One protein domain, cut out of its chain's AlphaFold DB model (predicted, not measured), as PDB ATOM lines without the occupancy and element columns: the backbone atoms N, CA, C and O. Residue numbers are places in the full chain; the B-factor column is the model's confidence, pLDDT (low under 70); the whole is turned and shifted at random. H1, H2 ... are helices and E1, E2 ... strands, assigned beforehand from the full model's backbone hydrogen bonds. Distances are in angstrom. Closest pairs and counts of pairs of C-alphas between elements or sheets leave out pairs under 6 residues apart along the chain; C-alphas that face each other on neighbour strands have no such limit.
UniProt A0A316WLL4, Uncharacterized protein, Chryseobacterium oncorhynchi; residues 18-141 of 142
ATOM      1  N   GLN A  18     114.512 189.449 187.005       61.00
ATOM      2  CA  GLN A  18     113.916 188.311 187.708       61.00
ATOM      3  C   GLN A  18     114.357 187.001 187.038       61.00
ATOM      4  O   GLN A  18     113.948 186.690 185.921       61.00
ATOM      5  N   LYS A  19     115.213 186.239 187.727       76.00
ATOM      6  CA  LYS A  19     115.540 184.854 187.372       76.00
ATOM      7  C   LYS A  19     114.252 184.035 187.456       76.00
ATOM      8  O   LYS A  19     113.706 183.858 188.543       76.00
ATOM      9  N   GLN A  20     113.757 183.561 186.320       90.94
ATOM     10  CA  GLN A  20     112.549 182.745 186.252       90.94
ATOM     11  C   GLN A  20     112.936 181.271 186.334       90.94
ATOM     12  O   GLN A  20     113.839 180.836 185.621       90.94
ATOM     13  N   LEU A  21     112.272 180.489 187.193       94.62
ATOM     14  CA  LEU A  21     112.476 179.039 187.217       94.62
ATOM     15  C   LEU A  21     112.089 178.469 185.848       94.62
ATOM     16  O   LEU A  21     110.948 178.614 185.415       94.62
ATOM     17  N   TYR A  22     113.054 177.854 185.172       95.50
ATOM     18  CA  TYR A  22     112.864 177.230 183.870       95.50
ATOM     19  C   TYR A  22     112.526 175.746 184.019       95.50
ATOM     20  O   TYR A  22     111.532 175.271 183.474       95.50
ATOM     21  N   LYS A  23     113.346 175.011 184.777       96.44
ATOM     22  CA  LYS A  23     113.166 173.578 185.014       96.44
ATOM     23  C   LYS A  23     113.778 173.184 186.352       96.44
ATOM     24  O   LYS A  23     114.826 173.701 186.731       96.44
ATOM     25  N   THR A  24     113.159 172.215 187.004       97.00
ATOM     26  CA  THR A  24     113.758 171.454 188.097       97.00
ATOM     27  C   THR A  24     113.947 170.018 187.627       97.00
ATOM     28  O   THR A  24     113.031 169.444 187.038       97.00
ATOM     29  N   LEU A  25     115.132 169.465 187.862       97.69
ATOM     30  CA  LEU A  25     115.428 168.042 187.720       97.69
ATOM     31  C   LEU A  25     115.515 167.454 189.120       97.69
ATOM     32  O   LEU A  25     116.170 168.027 189.990       97.69
ATOM     33  N   THR A  26     114.842 166.338 189.337       97.19
ATOM     34  CA  THR A  26     114.748 165.651 190.625       97.19
ATOM     35  C   THR A  26     115.820 164.574 190.764       97.19
ATOM     36  O   THR A  26     116.471 164.181 189.790       97.19
ATOM     37  N   TYR A  27     115.989 164.034 191.970       96.00
ATOM     38  CA  TYR A  27     116.800 162.828 192.145       96.00
ATOM     39  C   TYR A  27     116.227 161.623 191.375       96.00
ATOM     40  O   TYR A  27     116.986 160.773 190.912       96.00
ATOM     41  N   ASN A  28     114.911 161.554 191.163       95.12
ATOM     42  CA  ASN A  28     114.297 160.527 190.326       95.12
ATOM     43  C   ASN A  28     114.705 160.664 188.843       95.12
ATOM     44  O   ASN A  28     114.949 159.652 188.180       95.12
ATOM     45  N   ASP A  29     114.850 161.892 188.334       96.31
ATOM     46  CA  ASP A  29     115.365 162.143 186.980       96.31
ATOM     47  C   ASP A  29     116.823 161.689 186.846       96.31
ATOM     48  O   ASP A  29     117.181 161.035 185.866       96.31
ATOM     49  N   LEU A  30     117.650 161.960 187.863       95.56
ATOM     50  CA  LEU A  30     119.024 161.461 187.944       95.56
ATOM     51  C   LEU A  30     119.082 159.927 187.886       95.56
ATOM     52  O   LEU A  30     119.854 159.365 187.109       95.56
ATOM     53  N   ILE A  31     118.275 159.250 188.706       94.25
ATOM     54  CA  ILE A  31     118.234 157.782 188.766       94.25
ATOM     55  C   ILE A  31     117.780 157.210 187.421       94.25
ATOM     56  O   ILE A  31     118.380 156.262 186.915       94.25
ATOM     57  N   THR A  32     116.754 157.811 186.817       93.62
ATOM     58  CA  THR A  32     116.242 157.405 185.503       93.62
ATOM     59  C   THR A  32     117.301 157.581 184.418       93.62
ATOM     60  O   THR A  32     117.510 156.669 183.620       93.62
ATOM     61  N   PHE A  33     118.020 158.707 184.419       93.25
ATOM     62  CA  PHE A  33     119.133 158.956 183.505       93.25
ATOM     63  C   PHE A  33     120.248 157.915 183.669       93.25
ATOM     64  O   PHE A  33     120.663 157.306 182.685       93.25
ATOM     65  N   TYR A  34     120.692 157.656 184.903       94.00
ATOM     66  CA  TYR A  34     121.725 156.656 185.198       94.00
ATOM     67  C   TYR A  34     121.324 155.258 184.700       94.00
ATOM     68  O   TYR A  34     122.077 154.613 183.966       94.00
ATOM     69  N   ASN A  35     120.108 154.821 185.035       92.94
ATOM     70  CA  ASN A  35     119.574 153.529 184.606       92.94
ATOM     71  C   ASN A  35     119.443 153.447 183.082       92.94
ATOM     72  O   ASN A  35     119.780 152.420 182.495       92.94
ATOM     73  N   GLY A  36     118.997 154.530 182.439       90.88
ATOM     74  CA  GLY A  36     118.877 154.631 180.988       90.88
ATOM     75  C   GLY A  36     120.223 154.473 180.284       90.88
ATOM     76  O   GLY A  36     120.349 153.638 179.392       90.88
ATOM     77  N   LYS A  37     121.260 155.195 180.734       89.56
ATOM     78  CA  LYS A  37     122.612 155.098 180.155       89.56
ATOM     79  C   LYS A  37     123.225 153.705 180.308       89.56
ATOM     80  O   LYS A  37     123.976 153.275 179.437       89.56
ATOM     81  N   LEU A  38     122.888 152.990 181.380       90.88
ATOM     82  CA  LEU A  38     123.378 151.634 181.637       90.88
ATOM     83  C   LEU A  38     122.438 150.522 181.146       90.88
ATOM     84  O   LEU A  38     122.747 149.345 181.332       90.88
ATOM     85  N   ASN A  39     121.309 150.863 180.515       90.44
ATOM     86  CA  ASN A  39     120.264 149.920 180.101       90.44
ATOM     87  C   ASN A  39     119.761 149.005 181.242       90.44
ATOM     88  O   ASN A  39     119.428 147.835 181.026       90.44
ATOM     89  N   VAL A  40     119.687 149.536 182.464       89.25
ATOM     90  CA  VAL A  40     119.225 148.825 183.663       89.25
ATOM     91  C   VAL A  40     117.710 148.967 183.786       89.25
ATOM     92  O   VAL A  40     117.179 150.073 183.846       89.25
ATOM     93  N   LYS A  41     116.990 147.840 183.822       77.62
ATOM     94  CA  LYS A  41     115.516 147.835 183.779       77.62
ATOM     95  C   LYS A  41     114.838 147.875 185.153       77.62
ATOM     96  O   LYS A  41     113.654 148.184 185.209       77.62
ATOM     97  N   SER A  42     115.537 147.523 186.235       68.75
ATOM     98  CA  SER A  42     114.929 147.349 187.564       68.75
ATOM     99  C   SER A  42     115.998 147.154 188.649       68.75
ATOM    100  O   SER A  42     116.234 146.031 189.087       68.75
ATOM    101  N   GLU A  43     116.640 148.233 189.090       82.69
ATOM    102  CA  GLU A  43     117.529 148.212 190.262       82.69
ATOM    103  C   GLU A  43     117.051 149.214 191.309       82.69
ATOM    104  O   GLU A  43     116.537 150.290 190.990       82.69
ATOM    105  N   SER A  44     117.208 148.835 192.575       89.81
ATOM    106  CA  SER A  44     117.051 149.744 193.702       89.81
ATOM    107  C   SER A  44     118.155 150.805 193.698       89.81
ATOM    108  O   SER A  44     119.234 150.623 193.132       89.81
ATOM    109  N   LEU A  45     117.920 151.924 194.390       91.75
ATOM    110  CA  LEU A  45     118.927 152.977 194.529       91.75
ATOM    111  C   LEU A  45     120.229 152.458 195.167       91.75
ATOM    112  O   LEU A  45     121.318 152.847 194.752       91.75
ATOM    113  N   THR A  46     120.130 151.537 196.127       94.06
ATOM    114  CA  THR A  46     121.296 150.896 196.748       94.06
ATOM    115  C   THR A  46     122.097 150.078 195.736       94.06
ATOM    116  O   THR A  46     123.318 150.208 195.676       94.06
ATOM    117  N   GLU A  47     121.432 149.274 194.902       94.44
ATOM    118  CA  GLU A  47     122.094 148.495 193.844       94.44
ATOM    119  C   GLU A  47     122.760 149.408 192.809       94.44
ATOM    120  O   GLU A  47     123.910 149.177 192.428       94.44
ATOM    121  N   ASN A  48     122.099 150.511 192.447       94.31
ATOM    122  CA  ASN A  48     122.666 151.533 191.572       94.31
ATOM    123  C   ASN A  48     123.944 152.156 192.147       94.31
ATOM    124  O   ASN A  48     124.926 152.322 191.420       94.31
ATOM    125  N   ILE A  49     123.955 152.480 193.445       96.19
ATOM    126  CA  ILE A  49     125.129 153.024 194.143       96.19
ATOM    127  C   ILE A  49     126.288 152.023 194.108       96.19
ATOM    128  O   ILE A  49     127.413 152.405 193.777       96.19
ATOM    129  N   GLU A  50     126.035 150.750 194.413       96.62
ATOM    130  CA  GLU A  50     127.080 149.718 194.404       96.62
ATOM    131  C   GLU A  50     127.620 149.453 192.995       96.62
ATOM    132  O   GLU A  50     128.835 149.362 192.801       96.62
ATOM    133  N   ARG A  51     126.751 149.438 191.978       96.00
ATOM    134  CA  ARG A  51     127.168 149.367 190.572       96.00
ATOM    135  C   ARG A  51     128.048 150.550 190.184       96.00
ATOM    136  O   ARG A  51     129.088 150.359 189.557       96.00
ATOM    137  N   CYS A  52     127.669 151.760 190.584       96.75
ATOM    138  CA  CYS A  52     128.426 152.967 190.275       96.75
ATOM    139  C   CYS A  52     129.828 152.915 190.913       96.75
ATOM    140  O   CYS A  52     130.833 153.159 190.242       96.75
ATOM    141  N   LYS A  53     129.925 152.474 192.177       97.94
ATOM    142  CA  LYS A  53     131.212 152.218 192.854       97.94
ATOM    143  C   LYS A  53     132.058 151.168 192.131       97.94
ATOM    144  O   LYS A  53     133.272 151.343 192.019       97.94
ATOM    145  N   TYR A  54     131.439 150.090 191.646       97.56
ATOM    146  CA  TYR A  54     132.133 149.059 190.875       97.56
ATOM    147  C   TYR A  54     132.725 149.627 189.577       97.56
ATOM    148  O   TYR A  54     133.908 149.422 189.316       97.56
ATOM    149  N   ILE A  55     131.944 150.398 188.812       97.12
ATOM    150  CA  ILE A  55     132.401 151.042 187.568       97.12
ATOM    151  C   ILE A  55     133.590 151.973 187.842       97.12
ATOM    152  O   ILE A  55     134.615 151.866 187.174       97.12
ATOM    153  N   ILE A  56     133.505 152.812 188.881       97.75
ATOM    154  CA  ILE A  56     134.606 153.691 189.313       97.75
ATOM    155  C   ILE A  56     135.869 152.891 189.654       97.75
ATOM    156  O   ILE A  56     136.976 153.285 189.296       97.75
ATOM    157  N   SER A  57     135.722 151.776 190.372       98.12
ATOM    158  CA  SER A  57     136.850 150.918 190.759       98.12
ATOM    159  C   SER A  57     137.547 150.310 189.540       98.12
ATOM    160  O   SER A  57     138.776 150.283 189.487       98.12
ATOM    161  N   THR A  58     136.776 149.861 188.550       98.00
ATOM    162  CA  THR A  58     137.303 149.334 187.285       98.00
ATOM    163  C   THR A  58     138.001 150.427 186.479       98.00
ATOM    164  O   THR A  58     139.166 150.253 186.129       98.00
ATOM    165  N   ALA A  59     137.369 151.595 186.312       97.38
ATOM    166  CA  ALA A  59     137.949 152.734 185.600       97.38
ATOM    167  C   ALA A  59     139.302 153.169 186.194       97.38
ATOM    168  O   ALA A  59     140.259 153.397 185.459       97.38
ATOM    169  N   LYS A  60     139.435 153.178 187.531       97.38
ATOM    170  CA  LYS A  60     140.719 153.447 188.209       97.38
ATOM    171  C   LYS A  60     141.811 152.438 187.862       97.38
ATOM    172  O   LYS A  60     142.966 152.822 187.732       97.38
ATOM    173  N   LYS A  61     141.476 151.150 187.758       97.94
ATOM    174  CA  LYS A  61     142.454 150.102 187.409       97.94
ATOM    175  C   LYS A  61     142.898 150.210 185.953       97.94
ATOM    176  O   LYS A  61     144.036 149.876 185.639       97.94
ATOM    177  N   GLU A  62     141.996 150.665 185.094       97.81
ATOM    178  CA  GLU A  62     142.209 150.804 183.654       97.81
ATOM    179  C   GLU A  62     142.800 152.172 183.265       97.81
ATOM    180  O   GLU A  62     143.220 152.344 182.126       97.81
ATOM    181  N   ASN A  63     142.917 153.111 184.214       96.44
ATOM    182  CA  ASN A  63     143.283 154.517 183.983       96.44
ATOM    183  C   ASN A  63     142.324 155.234 183.009       96.44
ATOM    184  O   ASN A  63     142.736 156.089 182.225       96.44
ATOM    185  N   ASP A  64     141.036 154.884 183.051       96.56
ATOM    186  CA  ASP A  64     139.985 155.587 182.313       96.56
ATOM    187  C   ASP A  64     139.495 156.797 183.124       96.56
ATOM    188  O   ASP A  64     138.514 156.738 183.873       96.56
ATOM    189  N   GLU A  65     140.209 157.911 182.974       93.31
ATOM    190  CA  GLU A  65     139.927 159.167 183.678       93.31
ATOM    191  C   GLU A  65     138.557 159.764 183.319       93.31
ATOM    192  O   GLU A  65     137.906 160.390 184.160       93.31
ATOM    193  N   THR A  66     138.077 159.538 182.091       89.75
ATOM    194  CA  THR A  66     136.775 160.060 181.645       89.75
ATOM    195  C   THR A  66     135.650 159.360 182.392       89.75
ATOM    196  O   THR A  66     134.808 160.013 183.018       89.75
ATOM    197  N   THR A  67     135.657 158.024 182.384       92.00
ATOM    198  CA  THR A  67     134.666 157.227 183.114       92.00
ATOM    199  C   THR A  67     134.770 157.485 184.612       92.00
ATOM    200  O   THR A  67     133.748 157.662 185.277       92.00
ATOM    201  N   LEU A  68     135.991 157.574 185.150       93.56
ATOM    202  CA  LEU A  68     136.213 157.893 186.554       93.56
ATOM    203  C   LEU A  68     135.552 159.221 186.946       93.56
ATOM    204  O   LEU A  68     134.819 159.261 187.938       93.56
ATOM    205  N   SER A  69     135.782 160.287 186.178       91.06
ATOM    206  CA  SER A  69     135.221 161.614 186.443       91.06
ATOM    207  C   SER A  69     133.690 161.595 186.409       91.06
ATOM    208  O   SER A  69     133.036 161.912 187.409       91.06
ATOM    209  N   VAL A  70     133.108 161.117 185.304       90.19
ATOM    210  CA  VAL A  70     131.651 161.107 185.095       90.19
ATOM    211  C   VAL A  70     130.939 160.274 186.161       90.19
ATOM    212  O   VAL A  70     129.980 160.740 186.786       90.19
ATOM    213  N   PHE A  71     131.414 159.054 186.428       93.69
ATOM    214  CA  PHE A  71     130.769 158.193 187.417       93.69
ATOM    215  C   PHE A  71     130.992 158.674 188.850       93.69
ATOM    216  O   PHE A  71     130.116 158.474 189.688       93.69
ATOM    217  N   SER A  72     132.087 159.381 189.147       94.75
ATOM    218  CA  SER A  72     132.267 160.006 190.464       94.75
ATOM    219  C   SER A  72     131.220 161.094 190.726       94.75
ATOM    220  O   SER A  72     130.685 161.174 191.836       94.75
ATOM    221  N   MET A  73     130.868 161.889 189.708       92.50
ATOM    222  CA  MET A  73     129.789 162.880 189.812       92.50
ATOM    223  C   MET A  73     128.425 162.209 190.001       92.50
ATOM    224  O   MET A  73     127.671 162.589 190.900       92.50
ATOM    225  N   LEU A  74     128.136 161.166 189.214       94.12
ATOM    226  CA  LEU A  74     126.904 160.380 189.347       94.12
ATOM    227  C   LEU A  74     126.789 159.742 190.735       94.12
ATOM    228  O   LEU A  74     125.735 159.830 191.361       94.12
ATOM    229  N   LEU A  75     127.869 159.150 191.255       95.88
ATOM    230  CA  LEU A  75     127.885 158.534 192.581       95.88
ATOM    231  C   LEU A  75     127.526 159.540 193.678       95.88
ATOM    232  O   LEU A  75     126.736 159.213 194.563       95.88
ATOM    233  N   LYS A  76     128.064 160.764 193.615       93.56
ATOM    234  CA  LYS A  76     127.730 161.826 194.573       93.56
ATOM    235  C   LYS A  76     126.229 162.129 194.562       93.56
ATOM    236  O   LYS A  76     125.612 162.154 195.625       93.56
ATOM    237  N   GLY A  77     125.640 162.299 193.378       93.50
ATOM    238  CA  GLY A  77     124.202 162.528 193.237       93.50
ATOM    239  C   GLY A  77     123.354 161.358 193.752       93.50
ATOM    240  O   GLY A  77     122.394 161.576 194.487       93.50
ATOM    241  N   LEU A  78     123.734 160.111 193.441       95.25
ATOM    242  CA  LEU A  78     123.017 158.910 193.895       95.25
ATOM    243  C   LEU A  78     123.082 158.730 195.422       95.25
ATOM    244  O   LEU A  78     122.090 158.351 196.040       95.25
ATOM    245  N   ILE A  79     124.223 159.030 196.049       95.81
ATOM    246  CA  ILE A  79     124.354 158.994 197.513       95.81
ATOM    247  C   ILE A  79     123.453 160.049 198.168       95.81
ATOM    248  O   ILE A  79     122.775 159.737 199.147       95.81
ATOM    249  N   ASN A  80     123.412 161.270 197.624       93.19
ATOM    250  CA  ASN A  80     122.540 162.337 198.127       93.19
ATOM    251  C   ASN A  80     121.052 161.984 197.962       93.19
ATOM    252  O   ASN A  80     120.264 162.226 198.879       93.19
ATOM    253  N   ALA A  81     120.682 161.348 196.846       93.50
ATOM    254  CA  ALA A  81     119.329 160.845 196.614       93.50
ATOM    255  C   ALA A  81     118.890 159.864 197.708       93.50
ATOM    256  O   ALA A  81     117.752 159.904 198.148       93.50
ATOM    257  N   ASN A  82     119.795 159.010 198.199       91.75
ATOM    258  CA  ASN A  82     119.473 158.026 199.237       91.75
ATOM    259  C   ASN A  82     119.199 158.662 200.611       91.75
ATOM    260  O   ASN A  82     118.639 158.025 201.498       91.75
ATOM    261  N   GLN A  83     119.625 159.909 200.799       89.69
ATOM    262  CA  GLN A  83     119.411 160.680 202.023       89.69
ATOM    263  C   GLN A  83     118.218 161.639 201.904       89.69
ATOM    264  O   GLN A  83     117.867 162.293 202.885       89.69
ATOM    265  N   SER A  84     117.611 161.730 200.719       90.38
ATOM    266  CA  SER A  84     116.595 162.721 200.367       90.38
ATOM    267  C   SER A  84     115.338 162.049 199.817       90.38
ATOM    268  O   SER A  84     115.353 160.883 199.431       90.38
ATOM    269  N   ASP A  85     114.233 162.792 199.746       91.44
ATOM    270  CA  ASP A  85     113.096 162.355 198.939       91.44
ATOM    271  C   ASP A  85     113.500 162.360 197.454       91.44
ATOM    272  O   ASP A  85     114.156 163.295 196.985       91.44
ATOM    273  N   LYS A  86     113.131 161.317 196.707       88.69
ATOM    274  CA  LYS A  86     113.479 161.183 195.284       88.69
ATOM    275  C   LYS A  86     112.869 162.288 194.413       88.69
ATOM    276  O   LYS A  86     113.409 162.576 193.347       88.69
ATOM    277  N   ASP A  87     111.777 162.899 194.864       92.94
ATOM    278  CA  ASP A  87     111.084 163.969 194.153       92.94
ATOM    279  C   ASP A  87     111.649 165.357 194.522       92.94
ATOM    280  O   ASP A  87     111.257 166.370 193.936       92.94
ATOM    281  N   ASN A  88     112.622 165.425 195.445       95.06
ATOM    282  CA  ASN A  88     113.324 166.669 195.748       95.06
ATOM    283  C   ASN A  88     114.205 167.130 194.570       95.06
ATOM    284  O   ASN A  88     114.735 166.299 193.820       95.06
ATOM    285  N   PRO A  89     114.421 168.454 194.433       96.25
ATOM    286  CA  PRO A  89     115.335 169.016 193.444       96.25
ATOM    287  C   PRO A  89     116.763 168.477 193.589       96.25
ATOM    288  O   PRO A  89     117.375 168.599 194.646       96.25
ATOM    289  N   TYR A  90     117.308 167.953 192.495       96.94
ATOM    290  CA  TYR A  90     118.732 167.670 192.323       96.94
ATOM    291  C   TYR A  90     119.445 168.813 191.589       96.94
ATOM    292  O   TYR A  90     120.553 169.196 191.952       96.94
ATOM    293  N   VAL A  91     118.795 169.379 190.564       97.44
ATOM    294  CA  VAL A  91     119.279 170.549 189.820       97.44
ATOM    295  C   VAL A  91     118.124 171.512 189.612       97.44
ATOM    296  O   VAL A  91     117.040 171.117 189.176       97.44
ATOM    297  N   SER A  92     118.368 172.793 189.867       97.88
ATOM    298  CA  SER A  92     117.435 173.866 189.524       97.88
ATOM    299  C   SER A  92     118.030 174.739 188.430       97.88
ATOM    300  O   SER A  92     119.167 175.194 188.526       97.88
ATOM    301  N   ILE A  93     117.256 174.978 187.374       97.94
ATOM    302  CA  ILE A  93     117.674 175.770 186.221       97.94
ATOM    303  C   ILE A  93     116.792 177.002 186.163       97.94
ATOM    304  O   ILE A  93     115.572 176.906 186.014       97.94
ATOM    305  N   TYR A  94     117.421 178.166 186.243       96.62
ATOM    306  CA  TYR A  94     116.753 179.453 186.114       96.62
ATOM    307  C   TYR A  94     117.167 180.126 184.819       96.62
ATOM    308  O   TYR A  94     118.344 180.134 184.466       96.62
ATOM    309  N   THR A  95     116.220 180.744 184.132       94.69
ATOM    310  CA  THR A  95     116.493 181.533 182.935       94.69
ATOM    311  C   THR A  95     116.413 183.027 183.235       94.69
ATOM    312  O   THR A  95     115.621 183.476 184.066       94.69
ATOM    313  N   ASP A  96     117.262 183.793 182.563       90.69
ATOM    314  CA  ASP A  96     117.183 185.249 182.476       90.69
ATOM    315  C   ASP A  96     117.163 185.684 181.002       90.69
ATOM    316  O   ASP A  96     117.042 184.860 180.095       90.69
ATOM    317  N   ALA A  97     117.261 186.986 180.724       89.75
ATOM    318  CA  ALA A  97     117.213 187.505 179.356       89.75
ATOM    319  C   ALA A  97     118.286 186.909 178.420       89.75
ATOM    320  O   ALA A  97     118.074 186.878 177.214       89.75
ATOM    321  N   SER A  98     119.406 186.419 178.956       92.50
ATOM    322  CA  SER A  98     120.605 186.061 178.187       92.50
ATOM    323  C   SER A  98     121.103 184.630 178.396       92.50
ATOM    324  O   SER A  98     121.972 184.171 177.654       92.50
ATOM    325  N   SER A  99     120.622 183.926 179.423       95.19
ATOM    326  CA  SER A  99     121.218 182.651 179.819       95.19
ATOM    327  C   SER A  99     120.299 181.722 180.604       95.19
ATOM    328  O   SER A  99     119.237 182.113 181.093       95.19
ATOM    329  N   TYR A 100     120.772 180.486 180.735       96.69
ATOM    330  CA  TYR A 100     120.313 179.472 181.672       96.69
ATOM    331  C   TYR A 100     121.373 179.304 182.756       96.69
ATOM    332  O   TYR A 100     122.547 179.092 182.460       96.69
ATOM    333  N   ASN A 101     120.960 179.422 184.008       96.62
ATOM    334  CA  ASN A 101     121.806 179.379 185.189       96.62
ATOM    335  C   ASN A 101     121.457 178.121 185.984       96.62
ATOM    336  O   ASN A 101     120.303 177.951 186.385       96.62
ATOM    337  N   PHE A 102     122.446 177.265 186.204       97.38
ATOM    338  CA  PHE A 102     122.304 175.976 186.866       97.38
ATOM    339  C   PHE A 102     122.707 176.097 188.332       97.38
ATOM    340  O   PHE A 102     123.715 176.729 188.656       97.38
ATOM    341  N   TYR A 103     121.913 175.483 189.202       96.88
ATOM    342  CA  TYR A 103     122.125 175.440 190.642       96.88
ATOM    343  C   TYR A 103     122.006 173.999 191.126       96.88
ATOM    344  O   TYR A 103     121.181 173.245 190.604       96.88
ATOM    345  N   ASP A 104     122.823 173.637 192.109       95.81
ATOM    346  CA  ASP A 104     122.815 172.305 192.712       95.81
ATOM    347  C   ASP A 104     121.628 172.092 193.675       95.81
ATOM    348  O   ASP A 104     120.766 172.959 193.861       95.81
ATOM    349  N   ASP A 105     121.596 170.920 194.309       93.50
ATOM    350  CA  ASP A 105     120.588 170.508 195.292       93.50
ATOM    351  C   ASP A 105     120.557 171.384 196.560       93.50
ATOM    352  O   ASP A 105     119.562 171.414 197.286       93.50
ATOM    353  N   LYS A 106     121.616 172.161 196.805       93.44
ATOM    354  CA  LYS A 106     121.729 173.144 197.891       93.44
ATOM    355  C   LYS A 106     121.469 174.570 197.415       93.44
ATOM    356  O   LYS A 106     121.689 175.516 198.174       93.44
ATOM    357  N   ASN A 107     120.987 174.730 196.180       92.69
ATOM    358  CA  ASN A 107     120.746 176.009 195.527       92.69
ATOM    359  C   ASN A 107     122.018 176.877 195.407       92.69
ATOM    360  O   ASN A 107     121.953 178.110 195.426       92.69
ATOM    361  N   GLN A 108     123.189 176.246 195.296       95.44
ATOM    362  CA  GLN A 108     124.455 176.910 195.003       95.44
ATOM    363  C   GLN A 108     124.632 177.021 193.493       95.44
ATOM    364  O   GLN A 108     124.360 176.076 192.757       95.44
ATOM    365  N   PHE A 109     125.072 178.189 193.021       95.31
ATOM    366  CA  PHE A 109     125.317 178.407 191.597       95.31
ATOM    367  C   PHE A 109     126.463 177.516 191.113       95.31
ATOM    368  O   PHE A 109     127.555 177.568 191.674       95.31
ATOM    369  N   VAL A 110     126.207 176.744 190.059       95.94
ATOM    370  CA  VAL A 110     127.191 175.857 189.428       95.94
ATOM    371  C   VAL A 110     127.765 176.503 188.177       95.94
ATOM    372  O   VAL A 110     128.974 176.603 188.030       95.94
ATOM    373  N   GLY A 111     126.907 176.999 187.287       95.62
ATOM    374  CA  GLY A 111     127.375 177.563 186.028       95.62
ATOM    375  C   GLY A 111     126.264 178.162 185.184       95.62
ATOM    376  O   GLY A 111     125.078 178.090 185.522       95.62
ATOM    377  N   ARG A 112     126.657 178.776 184.066       95.44
ATOM    378  CA  ARG A 112     125.726 179.378 183.110       95.44
ATOM    379  C   ARG A 112     125.996 178.909 181.692       95.44
ATOM    380  O   ARG A 112     127.147 178.777 181.291       95.44
ATOM    381  N   ILE A 113     124.931 178.783 180.912       95.50
ATOM    382  CA  ILE A 113     124.992 178.575 179.467       95.50
ATOM    383  C   ILE A 113     124.237 179.720 178.798       95.50
ATOM    384  O   ILE A 113     123.106 180.040 179.173       95.50
ATOM    385  N   TYR A 114     124.872 180.380 177.832       95.00
ATOM    386  CA  TYR A 114     124.240 181.456 177.068       95.00
ATOM    387  C   TYR A 114     123.085 180.916 176.224       95.00
ATOM    388  O   TYR A 114     123.206 179.845 175.632       95.00
ATOM    389  N   LYS A 115     121.984 181.675 176.170       94.56
ATOM    390  CA  LYS A 115     120.735 181.267 175.512       94.56
ATOM    391  C   LYS A 115     120.941 180.806 174.084       94.56
ATOM    392  O   LYS A 115     120.543 179.699 173.775       94.56
ATOM    393  N   GLU A 116     121.647 181.595 173.281       91.62
ATOM    394  CA  GLU A 116     121.937 181.280 171.879       91.62
ATOM    395  C   GLU A 116     122.491 179.857 171.703       91.62
ATOM    396  O   GLU A 116     121.952 179.070 170.936       91.62
ATOM    397  N   LYS A 117     123.502 179.488 172.497       88.69
ATOM    398  CA  LYS A 117     124.111 178.152 172.439       88.69
ATOM    399  C   LYS A 117     123.207 177.065 173.007       88.69
ATOM    400  O   LYS A 117     123.250 175.921 172.562       88.69
ATOM    401  N   PHE A 118     122.455 177.385 174.058       94.31
ATOM    402  CA  PHE A 118     121.649 176.378 174.733       94.31
ATOM    403  C   PHE A 118     120.369 176.061 173.978       94.31
ATOM    404  O   PHE A 118     120.021 174.895 173.861       94.31
ATOM    405  N   GLU A 119     119.695 177.075 173.446       94.38
ATOM    406  CA  GLU A 119     118.472 176.928 172.661       94.38
ATOM    407  C   GLU A 119     118.745 176.111 171.391       94.38
ATOM    408  O   GLU A 119     118.006 175.166 171.140       94.38
ATOM    409  N   GLU A 120     119.869 176.334 170.698       91.00
ATOM    410  CA  GLU A 120     120.306 175.475 169.583       91.00
ATOM    411  C   GLU A 120     120.455 174.001 170.014       91.00
ATOM    412  O   GLU A 120     119.932 173.085 169.378       91.00
ATOM    413  N   ASN A 121     121.121 173.746 171.145       89.38
ATOM    414  CA  ASN A 121     121.276 172.384 171.661       89.38
ATOM    415  C   ASN A 121     119.925 171.755 172.055       89.38
ATOM    416  O   ASN A 121     119.710 170.562 171.838       89.38
ATOM    417  N   LEU A 122     119.000 172.544 172.611       93.38
ATOM    418  CA  LEU A 122     117.649 172.094 172.953       93.38
ATOM    419  C   LEU A 122     116.800 171.810 171.707       93.38
ATOM    420  O   LEU A 122     115.967 170.907 171.756       93.38
ATOM    421  N   GLU A 123     117.005 172.526 170.602       93.94
ATOM    422  CA  GLU A 123     116.355 172.247 169.317       93.94
ATOM    423  C   GLU A 123     116.856 170.934 168.700       93.94
ATOM    424  O   GLU A 123     116.054 170.139 168.210       93.94
ATOM    425  N   ILE A 124     118.165 170.667 168.775       90.25
ATOM    426  CA  ILE A 124     118.787 169.467 168.191       90.25
ATOM    427  C   ILE A 124     118.521 168.216 169.039       90.25
ATOM    428  O   ILE A 124     118.121 167.178 168.512       90.25
ATOM    429  N   LYS A 125     118.780 168.287 170.350       90.75
ATOM    430  CA  LYS A 125     118.703 167.134 171.268       90.75
ATOM    431  C   LYS A 125     117.357 167.005 171.978       90.75
ATOM    432  O   LYS A 125     117.088 165.989 172.618       90.75
ATOM    433  N   GLY A 126     116.513 168.028 171.891       92.69
ATOM    434  CA  GLY A 126     115.265 168.113 172.634       92.69
ATOM    435  C   GLY A 126     115.451 168.596 174.076       92.69
ATOM    436  O   GLY A 126     116.492 168.423 174.715       92.69
ATOM    437  N   ASN A 127     114.378 169.171 174.619       92.62
ATOM    438  CA  ASN A 127     114.292 169.651 175.999       92.62
ATOM    439  C   ASN A 127     113.932 168.521 176.987       92.62
ATOM    440  O   ASN A 127     112.862 168.522 177.606       92.62
ATOM    441  N   SER A 128     114.812 167.524 177.096       93.81
ATOM    442  CA  SER A 128     114.656 166.359 177.975       93.81
ATOM    443  C   SER A 128     115.459 166.505 179.275       93.81
ATOM    444  O   SER A 128     116.403 167.291 179.357       93.81
ATOM    445  N   ALA A 129     115.108 165.727 180.308       93.50
ATOM    446  CA  ALA A 129     115.905 165.656 181.539       93.50
ATOM    447  C   ALA A 129     117.354 165.224 181.254       93.50
ATOM    448  O   ALA A 129     118.282 165.744 181.865       93.50
ATOM    449  N   GLU A 130     117.539 164.333 180.280       93.25
ATOM    450  CA  GLU A 130     118.839 163.878 179.795       93.25
ATOM    451  C   GLU A 130     119.688 165.031 179.246       93.25
ATOM    452  O   GLU A 130     120.785 165.251 179.750       93.25
ATOM    453  N   THR A 131     119.171 165.831 178.306       94.69
ATOM    454  CA  THR A 131     119.910 166.973 177.734       94.69
ATOM    455  C   THR A 131     120.333 167.972 178.815       94.69
ATOM    456  O   THR A 131     121.453 168.493 178.801       94.69
ATOM    457  N   LEU A 132     119.445 168.239 179.777       96.06
ATOM    458  CA  LEU A 132     119.702 169.182 180.864       96.06
ATOM    459  C   LEU A 132     120.724 168.632 181.876       96.06
ATOM    460  O   LEU A 132     121.594 169.385 182.314       96.06
ATOM    461  N   LEU A 133     120.670 167.335 182.206       94.94
ATOM    462  CA  LEU A 133     121.656 166.669 183.067       94.94
ATOM    463  C   LEU A 133     123.032 166.572 182.402       94.94
ATOM    464  O   LEU A 133     124.030 166.855 183.055       94.94
ATOM    465  N   GLU A 134     123.108 166.227 181.114       92.19
ATOM    466  CA  GLU A 134     124.377 166.213 180.367       92.19
ATOM    467  C   GLU A 134     125.049 167.588 180.392       92.19
ATOM    468  O   GLU A 134     126.248 167.701 180.634       92.19
ATOM    469  N   SER A 135     124.257 168.644 180.207       94.06
ATOM    470  CA  SER A 135     124.749 170.023 180.236       94.06
ATOM    471  C   SER A 135     125.205 170.437 181.634       94.06
ATOM    472  O   SER A 135     126.232 171.091 181.781       94.06
ATOM    473  N   TYR A 136     124.485 170.009 182.672       94.81
ATOM    474  CA  TYR A 136     124.899 170.198 184.058       94.81
ATOM    475  C   TYR A 136     126.225 169.487 184.373       94.81
ATOM    476  O   TYR A 136     127.103 170.080 184.988       94.81
ATOM    477  N   TYR A 137     126.409 168.245 183.915       91.69
ATOM    478  CA  TYR A 137     127.661 167.510 184.122       91.69
ATOM    479  C   TYR A 137     128.839 168.084 183.349       91.69
ATOM    480  O   TYR A 137     129.961 168.003 183.837       91.69
ATOM    481  N   TYR A 138     128.598 168.668 182.177       90.50
ATOM    482  CA  TYR A 138     129.625 169.418 181.464       90.50
ATOM    483  C   TYR A 138     130.094 170.622 182.294       90.50
ATOM    484  O   TYR A 138     131.288 170.782 182.509       90.50
ATOM    485  N   LEU A 139     129.163 171.393 182.871       93.12
ATOM    486  CA  LEU A 139     129.492 172.536 183.734       93.12
ATOM    487  C   LEU A 139     130.234 172.155 185.024       93.12
ATOM    488  O   LEU A 139     130.923 172.991 185.586       93.12
ATOM    489  N   LEU A 140     130.073 170.927 185.524       90.00
ATOM    490  CA  LEU A 140     130.794 170.442 186.707       90.00
ATOM    491  C   LEU A 140     132.248 170.029 186.413       90.00
ATOM    492  O   LEU A 140     132.985 169.738 187.355       90.00
ATOM    493  N   GLN A 141     132.626 169.920 185.136       82.62
ATOM    494  CA  GLN A 141     133.990 169.591 184.707       82.62
ATOM    495  C   GLN A 141     134.859 170.835 184.479       82.62
ATOM    496  O   GLN A 141     136.083 170.697 184.464       82.62
TER     497      GLN A 141
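Overview. This is residues 18 to 141 of the 142 residues of an uncharacterized protein of Chryseobacterium oncorhynchi (UniProt A0A316WLL4). A strongly twisted four-stranded sheet makes one end of the domain, with H5 lying across one face of it and H4 at the side of that face, in two layers. The helical hairpin of H2 and H3 makes the other end, and H1 packs on both H3 and H5 where the two ends meet. The printed part has 124 residues, with five named helices and four named strands in the order E1 H1 H2 H3 E2 E3 E4 H4 H5; the class is mixed. The sheet's order is E1 E2 E3 E4, all antiparallel. The whole is compact, with a radius of gyration of the C-alphas of 15.0 A and spans of 44 by 32 by 26 A.

Arrangement. E1, residues 20 to 26, is an edge strand, antiparallel to E2, residues 89 to 95, with N 22 and O 93 2.8 A apart, within hydrogen-bond range. H1, residues 27 to 37, only grazes the sheet with residues 27 to 32. H2, residues 45 to 62, is not on the sheet. It touches H3, residues 65 to 82, at a shallow tilt of 19 degrees, opposite ways, and the two form a helical hairpin; their closest C-alphas, of Ile 56 and Leu 68, are 5.3 A apart. H3 touches H1 with residues 74 to 81 alone, closest at the C-alphas of Ala 81 and Tyr 27, 5.5 A. E2, E3, residues 99 to 103, and E4, residues 109 to 114, form a meander, each strand the antiparallel neighbour of the one before, in two hairpins; N 101 and O 94 are 2.7 A apart, N 102 and O 111 2.8 A. H4, residues 115 to 125, is on the sheet at a height of 8.3 A, over none of its strands. H5, residues 129 to 139, is on the same face at a height of 8.9 A, only just over E2, with 3 of its C-alphas falling there, and over E3, and runs across the strands, at 86 degrees to E3 on the local plane. H5 touches H1, about perpendicular at 88 degrees, closest at the C-alphas of Glu 130 and Phe 33, 6.2 A. In H1, H2, H3, H4 and H5 every O i to N i+4 pair is within hydrogen-bond range.

Along the chain. E1 begins at C-alpha 20, (112.549, 182.745, 186.252), and is 17.8 A long. H2 measures 25.8 A and H3 25.7 A; H3 begins at C-alpha 65, (139.927, 159.167, 183.678). H5 ends at C-alpha 139, (129.492, 172.536, 183.734).

Size, cuts and confidence. The C-alphas farthest apart, of Gln 18 and Lys 61, are 47.7 A apart. The printed part has no cut and no long link. Its mean pLDDT is 93.2; residues 18 and 42 are under 70.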